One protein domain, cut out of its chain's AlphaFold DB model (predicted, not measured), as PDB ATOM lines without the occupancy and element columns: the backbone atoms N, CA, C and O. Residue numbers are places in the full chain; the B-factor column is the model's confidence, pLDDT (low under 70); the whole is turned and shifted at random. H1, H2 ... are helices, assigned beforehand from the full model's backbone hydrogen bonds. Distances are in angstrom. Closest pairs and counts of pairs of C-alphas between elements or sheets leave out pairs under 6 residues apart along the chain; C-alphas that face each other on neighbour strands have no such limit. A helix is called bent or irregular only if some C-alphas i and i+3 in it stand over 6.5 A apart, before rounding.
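What this domain is: This is residues 10 to 95 of the 307 residues of an uncharacterized protein of Orbilia oligospora (UniProt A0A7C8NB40). Helices H2 and H5 cross as an X in the core; H1 packs on one end of H2, and short H4 runs back beside H1's later half. The 86 printed residues include five named helices, H1 to H5, and no named strand: all helix, compact, radius of gyration of the C-alphas 11.8 A, spans 34 by 26 by 25 A.

How they stand to each other: H1, residues 10 to 25, with residues 19 to 23 alone touches H2, residues 34 to 47, about perpendicular at 85 degrees; closest C-alphas, Gly 23 and Ile 34, 5.4 A. H3, residues 54 to 61, touches no helix but is near H2. H4, residues 68 to 75, touches residues 18 to 25 of H1 at a shallow tilt of 10 degrees, opposite ways; closest C-alphas, Leu 18 and Ile 75, 7.1 A. H5, residues 78 to 94, touches H2 at a steep tilt of 59 degrees; closest C-alphas, Ser 42 and Pro 86, 4.5 A. Every O i to N i+4 pair is within hydrogen-bond range in H1, H2 and H4, 3 of 4 in H3, 9 of 13 in H5.

Where its parts are: H1, 22.9 A long, begins at C-alpha 10 (117.587, 119.528, 102.833). H5, 24.8 A, irregular with C-alphas 90 and 93 7.7 A apart, ends at C-alpha 94 (128.250, 124.882, 94.840).

The domain as a whole: The printed part has no cut and no long link; no printed residue is under 70 in pLDDT.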
ATOM      1  N   GLU A  10     118.901 118.900 102.643       86.31
ATOM      2  CA  GLU A  10     117.587 119.528 102.833       86.31
ATOM      3  C   GLU A  10     117.497 120.892 102.140       86.31
ATOM      4  O   GLU A  10     116.487 121.191 101.491       86.31
ATOM      5  N   ASP A  11     118.573 121.676 102.195       85.25
ATOM      6  CA  ASP A  11     118.651 122.991 101.562       85.25
ATOM      7  C   ASP A  11     118.711 122.856 100.040       85.25
ATOM      8  O   ASP A  11     118.023 123.585  99.325       85.25
ATOM      9  N   ILE A  12     119.426 121.851  99.523       85.56
ATOM     10  CA  ILE A  12     119.437 121.536  98.087       85.56
ATOM     11  C   ILE A  12     118.020 121.199  97.603       85.56
ATOM     12  O   ILE A  12     117.587 121.680  96.552       85.56
ATOM     13  N   LEU A  13     117.264 120.395  98.359       86.38
ATOM     14  CA  LEU A  13     115.879 120.056  98.018       86.38
ATOM     15  C   LEU A  13     114.956 121.277  98.059       86.38
ATOM     16  O   LEU A  13     114.059 121.393  97.215       86.38
ATOM     17  N   LEU A  14     115.157 122.178  99.022       86.44
ATOM     18  CA  LEU A  14     114.421 123.434  99.103       86.44
ATOM     19  C   LEU A  14     114.721 124.315  97.887       86.44
ATOM     20  O   LEU A  14     113.785 124.732  97.205       86.44
ATOM     21  N   MET A  15     115.999 124.523  97.564       87.56
ATOM     22  CA  MET A  15     116.433 125.288  96.392       87.56
ATOM     23  C   MET A  15     115.849 124.698  95.110       87.56
ATOM     24  O   MET A  15     115.250 125.421  94.320       87.56
ATOM     25  N   LEU A  16     115.907 123.374  94.945       88.94
ATOM     26  CA  LEU A  16     115.338 122.675  93.796       88.94
ATOM     27  C   LEU A  16     113.826 122.937  93.649       88.94
ATOM     28  O   LEU A  16     113.337 123.157  92.538       88.94
ATOM     29  N   ARG A  17     113.073 122.938  94.759       88.38
ATOM     30  CA  ARG A  17     111.636 123.266  94.763       88.38
ATOM     31  C   ARG A  17     111.384 124.736  94.444       88.38
ATOM     32  O   ARG A  17     110.490 125.022  93.653       88.38
ATOM     33  N   LEU A  18     112.151 125.652  95.029       89.50
ATOM     34  CA  LEU A  18     112.022 127.089  94.776       89.50
ATOM     35  C   LEU A  18     112.312 127.416  93.311       89.50
ATOM     36  O   LEU A  18     111.531 128.124  92.685       89.50
ATOM     37  N   SER A  19     113.362 126.831  92.731       91.06
ATOM     38  CA  SER A  19     113.701 126.985  91.314       91.06
ATOM     39  C   SER A  19     112.531 126.619  90.398       91.06
ATOM     40  O   SER A  19     112.231 127.362  89.468       91.06
ATOM     41  N   TYR A  20     111.823 125.520  90.681       91.06
ATOM     42  CA  TYR A  20     110.645 125.128  89.902       91.06
ATOM     43  C   TYR A  20     109.574 126.232  89.881       91.06
ATOM     44  O   TYR A  20     109.096 126.605  88.810       91.06
ATOM     45  N   TRP A  21     109.238 126.794  91.047       91.31
ATOM     46  CA  TRP A  21     108.219 127.841  91.164       91.31
ATOM     47  C   TRP A  21     108.680 129.196  90.610       91.31
ATOM     48  O   TRP A  21     107.893 129.921  90.010       91.31
ATOM     49  N   ILE A  22     109.958 129.545  90.762       91.56
ATOM     50  CA  ILE A  22     110.528 130.775  90.186       91.56
ATOM     51  C   ILE A  22     110.487 130.716  88.653       91.56
ATOM     52  O   ILE A  22     110.126 131.698  88.000       91.56
ATOM     53  N   GLY A  23     110.793 129.548  88.079       91.06
ATOM     54  CA  GLY A  23     110.646 129.306  86.646       91.06
ATOM     55  C   GLY A  23     109.199 129.463  86.187       91.06
ATOM     56  O   GLY A  23     108.945 130.155  85.202       91.06
ATOM     57  N   SER A  24     108.247 128.898  86.940       89.94
ATOM     58  CA  SER A  24     106.820 128.997  86.615       89.94
ATOM     59  C   SER A  24     106.269 130.413  86.697       89.94
ATOM     60  O   SER A  24     105.325 130.750  85.984       89.94
ATOM     61  N   ALA A  25     106.833 131.250  87.567       90.31
ATOM     62  CA  ALA A  25     106.403 132.629  87.755       90.31
ATOM     63  C   ALA A  25     106.972 133.589  86.704       90.31
ATOM     64  O   ALA A  25     106.528 134.729  86.641       90.31
ATOM     65  N   SER A  26     107.906 133.147  85.857       92.62
ATOM     66  CA  SER A  26     108.658 134.020  84.944       92.62
ATOM     67  C   SER A  26     108.401 133.734  83.459       92.62
ATOM     68  O   SER A  26     109.344 133.411  82.728       92.62
ATOM     69  N   PRO A  27     107.157 133.861  82.953       91.00
ATOM     70  CA  PRO A  27     106.844 133.506  81.568       91.00
ATOM     71  C   PRO A  27     107.600 134.356  80.537       91.00
ATOM     72  O   PRO A  27     107.886 133.871  79.448       91.00
ATOM     73  N   LYS A  28     107.994 135.596  80.866       92.81
ATOM     74  CA  LYS A  28     108.767 136.465  79.957       92.81
ATOM     75  C   LYS A  28     110.165 135.918  79.637       92.81
ATOM     76  O   LYS A  28     110.726 136.250  78.598       92.81
ATOM     77  N   TYR A  29     110.724 135.097  80.527       93.38
ATOM     78  CA  TYR A  29     112.061 134.509  80.408       93.38
ATOM     79  C   TYR A  29     112.015 132.979  80.333       93.38
ATOM     80  O   TYR A  29     112.985 132.315  80.693       93.38
ATOM     81  N   SER A  30     110.903 132.404  79.865       90.44
ATOM     82  CA  SER A  30     110.666 130.954  79.888       90.44
ATOM     83  C   SER A  30     111.690 130.131  79.092       90.44
ATOM     84  O   SER A  30     111.908 128.951  79.387       90.44
ATOM     85  N   ASN A  31     112.355 130.769  78.128       93.44
ATOM     86  CA  ASN A  31     113.399 130.204  77.282       93.44
ATOM     87  C   ASN A  31     114.787 130.158  77.948       93.44
ATOM     88  O   ASN A  31     115.685 129.489  77.433       93.44
ATOM     89  N   LEU A  32     114.995 130.877  79.055       93.75
ATOM     90  CA  LEU A  32     116.263 130.889  79.780       93.75
ATOM     91  C   LEU A  32     116.319 129.748  80.806       93.75
ATOM     92  O   LEU A  32     115.282 129.360  81.352       93.75
ATOM     93  N   PRO A  33     117.517 129.208  81.106       93.19
ATOM     94  CA  PRO A  33     117.692 128.323  82.251       93.19
ATOM     95  C   PRO A  33     117.235 129.028  83.526       93.19
ATOM     96  O   PRO A  33     117.535 130.208  83.722       93.19
ATOM     97  N   ILE A  34     116.546 128.309  84.404       93.62
ATOM     98  CA  ILE A  34     115.972 128.878  85.626       93.62
ATOM     99  C   ILE A  34     117.037 129.553  86.502       93.62
ATOM    100  O   ILE A  34     116.767 130.604  87.073       93.62
ATOM    101  N   LEU A  35     118.269 129.041  86.542       93.31
ATOM    102  CA  LEU A  35     119.388 129.682  87.240       93.31
ATOM    103  C   LEU A  35     119.625 131.131  86.764       93.31
ATOM    104  O   LEU A  35     119.773 132.040  87.574       93.31
ATOM    105  N   ARG A  36     119.549 131.380  85.448       94.19
ATOM    106  CA  ARG A  36     119.655 132.731  84.862       94.19
ATOM    107  C   ARG A  36     118.459 133.614  85.203       94.19
ATOM    108  O   ARG A  36     118.588 134.834  85.252       94.19
ATOM    109  N   ILE A  37     117.290 133.016  85.417       94.50
ATOM    110  CA  ILE A  37     116.110 133.734  85.903       94.50
ATOM    111  C   ILE A  37     116.347 134.160  87.359       94.50
ATOM    112  O   ILE A  37     116.122 135.320  87.690       94.50
ATOM    113  N   ILE A  38     116.880 133.271  88.203       93.88
ATOM    114  CA  ILE A  38     117.231 133.573  89.600       93.88
ATOM    115  C   ILE A  38     118.280 134.694  89.680       93.88
ATOM    116  O   ILE A  38     118.128 135.605  90.489       93.88
ATOM    117  N   GLU A  39     119.286 134.703  88.799       94.69
ATOM    118  CA  GLU A  39     120.247 135.815  88.701       94.69
ATOM    119  C   GLU A  39     119.562 137.159  88.405       94.69
ATOM    120  O   GLU A  39     119.942 138.186  88.965       94.69
ATOM    121  N   LYS A  40     118.523 137.170  87.557       94.69
ATOM    122  CA  LYS A  40     117.740 138.385  87.279       94.69
ATOM    123  C   LYS A  40     116.925 138.838  88.487       94.69
ATOM    124  O   LYS A  40     116.857 140.040  88.726       94.69
ATOM    125  N   TYR A  41     116.341 137.905  89.243       93.50
ATOM    126  CA  TYR A  41     115.693 138.224  90.519       93.50
ATOM    127  C   TYR A  41     116.684 138.846  91.500       93.50
ATOM    128  O   TYR A  41     116.423 139.928  92.015       93.50
ATOM    129  N   SER A  42     117.846 138.215  91.688       93.06
ATOM    130  CA  SER A  42     118.911 138.724  92.556       93.06
ATOM    131  C   SER A  42     119.346 140.141  92.162       93.06
ATOM    132  O   SER A  42     119.375 141.038  93.002       93.06
ATOM    133  N   ALA A  43     119.596 140.386  90.872       94.31
ATOM    134  CA  ALA A  43     119.997 141.702  90.384       94.31
ATOM    135  C   ALA A  43     118.938 142.789  90.650       94.31
ATOM    136  O   ALA A  43     119.293 143.914  91.000       94.31
ATOM    137  N   LEU A  44     117.650 142.456  90.510       93.31
ATOM    138  CA  LEU A  44     116.551 143.377  90.798       93.31
ATOM    139  C   LEU A  44     116.456 143.684  92.302       93.31
ATOM    140  O   LEU A  44     116.375 144.848  92.684       93.31
ATOM    141  N   VAL A  45     116.533 142.653  93.145       93.06
ATOM    142  CA  VAL A  45     116.508 142.787  94.611       93.06
ATOM    143  C   VAL A  45     117.663 143.671  95.087       93.06
ATOM    144  O   VAL A  45     117.460 144.583  95.886       93.06
ATOM    145  N   LEU A  46     118.870 143.458  94.560       91.81
ATOM    146  CA  LEU A  46     120.038 144.278  94.886       91.81
ATOM    147  C   LEU A  46     119.887 145.728  94.397       91.81
ATOM    148  O   LEU A  46     120.302 146.649  95.097       91.81
ATOM    149  N   ALA A  47     119.258 145.948  93.238       92.19
ATOM    150  CA  ALA A  47     118.980 147.291  92.727       92.19
ATOM    151  C   ALA A  47     117.950 148.061  93.579       92.19
ATOM    152  O   ALA A  47     118.009 149.288  93.644       92.19
ATOM    153  N   GLN A  48     117.036 147.357  94.252       91.56
ATOM    154  CA  GLN A  48     115.996 147.921  95.121       91.56
ATOM    155  C   GLN A  48     116.343 147.823  96.625       91.56
ATOM    156  O   GLN A  48     115.453 147.728  97.475       91.56
ATOM    157  N   ASN A  49     117.633 147.843  96.983       89.62
ATOM    158  CA  ASN A  49     118.118 147.783  98.373       89.62
ATOM    159  C   ASN A  49     117.575 146.587  99.191       89.62
ATOM    160  O   ASN A  49     117.330 146.707 100.391       89.62
ATOM    161  N   GLY A  50     117.378 145.428  98.560       85.00
ATOM    162  CA  GLY A  50     116.923 144.200  99.222       85.00
ATOM    163  C   GLY A  50     115.402 144.037  99.305       85.00
ATOM    164  O   GLY A  50     114.927 143.038  99.846       85.00
ATOM    165  N   THR A  51     114.633 144.988  98.772       87.50
ATOM    166  CA  THR A  51     113.168 144.898  98.709       87.50
ATOM    167  C   THR A  51     112.701 144.399  97.345       87.50
ATOM    168  O   THR A  51     113.414 144.522  96.354       87.50
ATOM    169  N   LEU A  52     111.528 143.767  97.316       89.50
ATOM    170  CA  LEU A  52     110.873 143.299  96.099       89.50
ATOM    171  C   LEU A  52     109.372 143.529  96.257       89.50
ATOM    172  O   LEU A  52     108.805 143.147  97.284       89.50
ATOM    173  N   TYR A  53     108.719 144.118  95.257       89.69
ATOM    174  CA  TYR A  53     107.279 144.349  95.279       89.69
ATOM    175  C   TYR A  53     106.539 143.345  94.382       89.69
ATOM    176  O   TYR A  53     107.074 142.874  93.377       89.69
ATOM    177  N   PRO A  54     105.272 143.006  94.690       88.94
ATOM    178  CA  PRO A  54     104.463 142.145  93.823       88.94
ATOM    179  C   PRO A  54     104.281 142.704  92.402       88.94
ATOM    180  O   PRO A  54     104.147 141.942  91.447       88.94
ATOM    181  N   GLU A  55     104.289 144.029  92.252       90.25
ATOM    182  CA  GLU A  55     104.164 144.721  90.964       90.25
ATOM    183  C   GLU A  55     105.367 144.438  90.052       90.25
ATOM    184  O   GLU A  55     105.187 144.183  88.856       90.25
ATOM    185  N   ASP A  56     106.569 144.328  90.631       90.12
ATOM    186  CA  ASP A  56     107.798 144.010  89.900       90.12
ATOM    187  C   ASP A  56     107.719 142.638  89.212       90.12
ATOM    188  O   ASP A  56     108.265 142.446  88.125       90.12
ATOM    189  N   LEU A  57     107.003 141.675  89.806       90.19
ATOM    190  CA  LEU A  57     106.785 140.352  89.208       90.19
ATOM    191  C   LEU A  57     106.028 140.459  87.877       90.19
ATOM    192  O   LEU A  57     106.356 139.781  86.900       90.19
ATOM    193  N   THR A  58     105.047 141.358  87.819       91.62
ATOM    194  CA  THR A  58     104.244 141.572  86.612       91.62
ATOM    195  C   THR A  58     105.055 142.324  85.558       91.62
ATOM    196  O   THR A  58     105.114 141.901  84.404       91.62
ATOM    197  N   GLU A  59     105.725 143.409  85.948       92.81
ATOM    198  CA  GLU A  59     106.452 144.289  85.027       92.81
ATOM    199  C   GLU A  59     107.731 143.637  84.468       92.81
ATOM    200  O   GLU A  59     107.970 143.593  83.248       92.81
ATOM    201  N   TYR A  60     108.558 143.073  85.352       91.44
ATOM    202  CA  TYR A  60     109.868 142.547  84.983       91.44
ATOM    203  C   TYR A  60     109.815 141.103  84.506       91.44
ATOM    204  O   TYR A  60     110.487 140.797  83.521       91.44
ATOM    205  N   PHE A  61     109.006 140.239  85.129       92.00
ATOM    206  CA  PHE A  61     108.983 138.793  84.854       92.00
ATOM    207  C   PHE A  61     107.751 138.328  84.063       92.00
ATOM    208  O   PHE A  61     107.750 137.217  83.525       92.00
ATOM    209  N   GLY A  62     106.747 139.197  83.900       90.62
ATOM    210  CA  GLY A  62     105.531 138.909  83.142       90.62
ATOM    211  C   GLY A  62     104.549 137.999  83.878       90.62
ATOM    212  O   GLY A  62     103.701 137.391  83.228       90.62
ATOM    213  N   THR A  63     104.671 137.856  85.201       90.12
ATOM    214  CA  THR A  63     103.758 137.024  85.992       90.12
ATOM    215  C   THR A  63     102.329 137.570  85.887       90.12
ATOM    216  O   THR A  63     102.120 138.752  86.162       90.12
ATOM    217  N   PRO A  64     101.321 136.757  85.525       89.81
ATOM    218  CA  PRO A  64      99.933 137.202  85.541       89.81
ATOM    219  C   PRO A  64      99.500 137.621  86.957       89.81
ATOM    220  O   PRO A  64      99.786 136.899  87.915       89.81
ATOM    221  N   PRO A  65      98.751 138.725  87.126       88.19
ATOM    222  CA  PRO A  65      98.351 139.204  88.451       88.19
ATOM    223  C   PRO A  65      97.442 138.218  89.204       88.19
ATOM    224  O   PRO A  65      97.419 138.215  90.433       88.19
ATOM    225  N   SER A  66      96.730 137.338  88.487       88.25
ATOM    226  CA  SER A  66      95.945 136.239  89.071       88.25
ATOM    227  C   SER A  66      96.795 135.210  89.818       88.25
ATOM    228  O   SER A  66      96.311 134.573  90.753       88.25
ATOM    229  N   ASP A  67      98.051 135.047  89.407       87.94
ATOM    230  CA  ASP A  67      98.914 133.942  89.815       87.94
ATOM    231  C   ASP A  67      99.817 134.326  90.993       87.94
ATOM    232  O   ASP A  67     100.213 133.469  91.786       87.94
ATOM    233  N   ILE A  68     100.075 135.627  91.159       89.25
ATOM    234  CA  ILE A  68     100.932 136.194  92.207       89.25
ATOM    235  C   ILE A  68     100.509 135.754  93.618       89.25
ATOM    236  O   ILE A  68     101.369 135.272  94.356       89.25
ATOM    237  N   PRO A  69      99.226 135.830  94.034       89.75
ATOM    238  CA  PRO A  69      98.843 135.427  95.387       89.75
ATOM    239  C   PRO A  69      99.119 133.943  95.661       89.75
ATOM    240  O   PRO A  69      99.547 133.575  96.756       89.75
ATOM    241  N   GLY A  70      98.887 133.085  94.662       86.94
ATOM    242  CA  GLY A  70      99.150 131.651  94.763       86.94
ATOM    243  C   GLY A  70     100.646 131.351  94.831       86.94
ATOM    244  O   GLY A  70     101.084 130.604  95.704       86.94
ATOM    245  N   PHE A  71     101.435 131.997  93.974       89.38
ATOM    246  CA  PHE A  71     102.892 131.912  93.976       89.38
ATOM    247  C   PHE A  71     103.503 132.355  95.315       89.38
ATOM    248  O   PHE A  71     104.259 131.601  95.932       89.38
ATOM    249  N   LEU A  72     103.117 133.529  95.825       90.44
ATOM    250  CA  LEU A  72     103.626 134.056  97.094       90.44
ATOM    251  C   LEU A  72     103.234 133.180  98.284       90.44
ATOM    252  O   LEU A  72     104.035 132.999  99.198       90.44
ATOM    253  N   LYS A  73     102.045 132.571  98.262       89.50
ATOM    254  CA  LYS A  73     101.634 131.607  99.291       89.50
ATOM    255  C   LYS A  73     102.531 130.367  99.320       89.50
ATOM    256  O   LYS A  73     102.773 129.830 100.398       89.50
ATOM    257  N   ILE A  74     103.011 129.908  98.164       87.44
ATOM    258  CA  ILE A  74     103.893 128.736  98.056       87.44
ATOM    259  C   ILE A  74     105.314 129.061  98.522       87.44
ATOM    260  O   ILE A  74     105.923 128.249  99.214       87.44
ATOM    261  N   ILE A  75     105.830 130.241  98.172       87.31
ATOM    262  CA  ILE A  75     107.169 130.695  98.589       87.31
ATOM    263  C   ILE A  75     107.197 131.176 100.053       87.31
ATOM    264  O   ILE A  75     108.252 131.226 100.688       87.31
ATOM    265  N   GLY A  76     106.034 131.468 100.633       87.12
ATOM    266  CA  GLY A  76     105.909 131.946 102.010       87.12
ATOM    267  C   GLY A  76     106.074 133.461 102.147       87.12
ATOM    268  O   GLY A  76     106.409 133.931 103.227       87.12
ATOM    269  N   GLY A  77     105.828 134.215 101.075       89.62
ATOM    270  CA  GLY A  77     105.889 135.676 101.051       89.62
ATOM    271  C   GLY A  77     106.925 136.229 100.075       89.62
ATOM    272  O   GLY A  77     107.799 135.512  99.585       89.62
ATOM    273  N   ILE A  78     106.804 137.525  99.786       89.44
ATOM    274  CA  ILE A  78     107.721 138.238  98.889       89.44
ATOM    275  C   ILE A  78     109.098 138.445  99.540       89.44
ATOM    276  O   ILE A  78     110.109 138.332  98.859       89.44
ATOM    277  N   ASP A  79     109.138 138.614 100.866       89.62
ATOM    278  CA  ASP A  79     110.377 138.787 101.638       89.62
ATOM    279  C   ASP A  79     111.249 137.525 101.616       89.62
ATOM    280  O   ASP A  79     112.473 137.585 101.545       89.62
ATOM    281  N   ASN A  80     110.619 136.346 101.609       89.06
ATOM    282  CA  ASN A  80     111.345 135.094 101.416       89.06
ATOM    283  C   ASN A  80     111.949 135.042 100.010       89.06
ATOM    284  O   ASN A  80     113.092 134.629  99.847       89.06
ATOM    285  N   LEU A  81     111.205 135.470  98.987       89.00
ATOM    286  CA  LEU A  81     111.710 135.484  97.616       89.00
ATOM    287  C   LEU A  81     112.918 136.421  97.469       89.00
ATOM    288  O   LEU A  81     113.915 136.027  96.860       89.00
ATOM    289  N   SER A  82     112.855 137.624  98.047       88.88
ATOM    290  CA  SER A  82     113.978 138.566  98.047       88.88
ATOM    291  C   SER A  82     115.151 138.089  98.905       88.88
ATOM    292  O   SER A  82     116.293 138.354  98.551       88.88
ATOM    293  N   GLY A  83     114.906 137.332  99.978       88.00
ATOM    294  CA  GLY A  83     115.964 136.736 100.792       88.00
ATOM    295  C   GLY A  83     116.688 135.577 100.099       88.00
ATOM    296  O   GLY A  83     117.914 135.527 100.094       88.00
ATOM    297  N   TRP A  84     115.953 134.647  99.481       87.75
ATOM    298  CA  TRP A  84     116.538 133.438  98.886       87.75
ATOM    299  C   TRP A  84     117.196 133.676  97.526       87.75
ATOM    300  O   TRP A  84     118.186 133.018  97.207       87.75
ATOM    301  N   THR A  85     116.663 134.578  96.697       89.38
ATOM    302  CA  THR A  85     117.155 134.735  95.316       89.38
ATOM    303  C   THR A  85     118.616 135.201  95.223       89.38
ATOM    304  O   THR A  85     119.339 134.615  94.414       89.38
ATOM    305  N   PRO A  86     119.119 136.141  96.055       91.56
ATOM    306  CA  PRO A  86     120.534 136.501  96.075       91.56
ATOM    307  C   PRO A  86     121.419 135.364  96.576       91.56
ATOM    308  O   PRO A  86     122.441 135.088  95.960       91.56
ATOM    309  N   ILE A  87     120.983 134.647  97.619       87.62
ATOM    310  CA  ILE A  87     121.722 133.516  98.203       87.62
ATOM    311  C   ILE A  87     121.920 132.413  97.159       87.62
ATOM    312  O   ILE A  87     123.030 131.932  96.953       87.62
ATOM    313  N   ILE A  88     120.855 132.030  96.449       87.81
ATOM    314  CA  ILE A  88     120.942 131.001  95.404       87.81
ATOM    315  C   ILE A  88     121.843 131.470  94.253       87.81
ATOM    316  O   ILE A  88     122.601 130.669  93.713       87.81
ATOM    317  N   ALA A  89     121.779 132.752  93.878       89.88
ATOM    318  CA  ALA A  89     122.624 133.307  92.821       89.88
ATOM    319  C   ALA A  89     124.113 133.368  93.214       89.88
ATOM    320  O   ALA A  89     124.975 133.190  92.353       89.88
ATOM    321  N   GLU A  90     124.417 133.598  94.492       89.44
ATOM    322  CA  GLU A  90     125.779 133.625  95.029       89.44
ATOM    323  C   GLU A  90     126.374 132.214  95.115       89.44
ATOM    324  O   GLU A  90     127.451 131.963  94.578       89.44
ATOM    325  N   TYR A  91     125.636 131.262  95.689       86.19
ATOM    326  CA  TYR A  91     126.100 129.885  95.898       86.19
ATOM    327  C   TYR A  91     125.818 128.937  94.726       86.19
ATOM    328  O   TYR A  91     125.974 127.721  94.853       86.19
ATOM    329  N   GLN A  92     125.446 129.463  93.556       86.44
ATOM    330  CA  GLN A  92     125.122 128.638  92.389       86.44
ATOM    331  C   GLN A  92     126.266 127.701  91.965       86.44
ATOM    332  O   GLN A  92     126.009 126.617  91.458       86.44
ATOM    333  N   TYR A  93     127.525 128.086  92.200       85.62
ATOM    334  CA  TYR A  93     128.700 127.280  91.848       85.62
ATOM    335  C   TYR A  93     128.883 126.042  92.741       85.62
ATOM    336  O   TYR A  93     129.593 125.115  92.352       85.62
ATOM    337  N   LEU A  94     128.264 126.028  93.927       87.81
ATOM    338  CA  LEU A  94     128.250 124.882  94.840       87.81
ATOM    339  C   LEU A  94     127.098 123.915  94.543       87.81
ATOM    340  O   LEU A  94     127.071 122.817  95.101       87.81
ATOM    341  N   LEU A  95     126.139 124.298  93.690       87.06
ATOM    342  CA  LEU A  95     125.002 123.444  93.376       87.06
ATOM    343  C   LEU A  95     125.458 122.198  92.602       87.06
ATOM    344  O   LEU A  95     126.249 122.286  91.659       87.06
TER     345      LEU A  95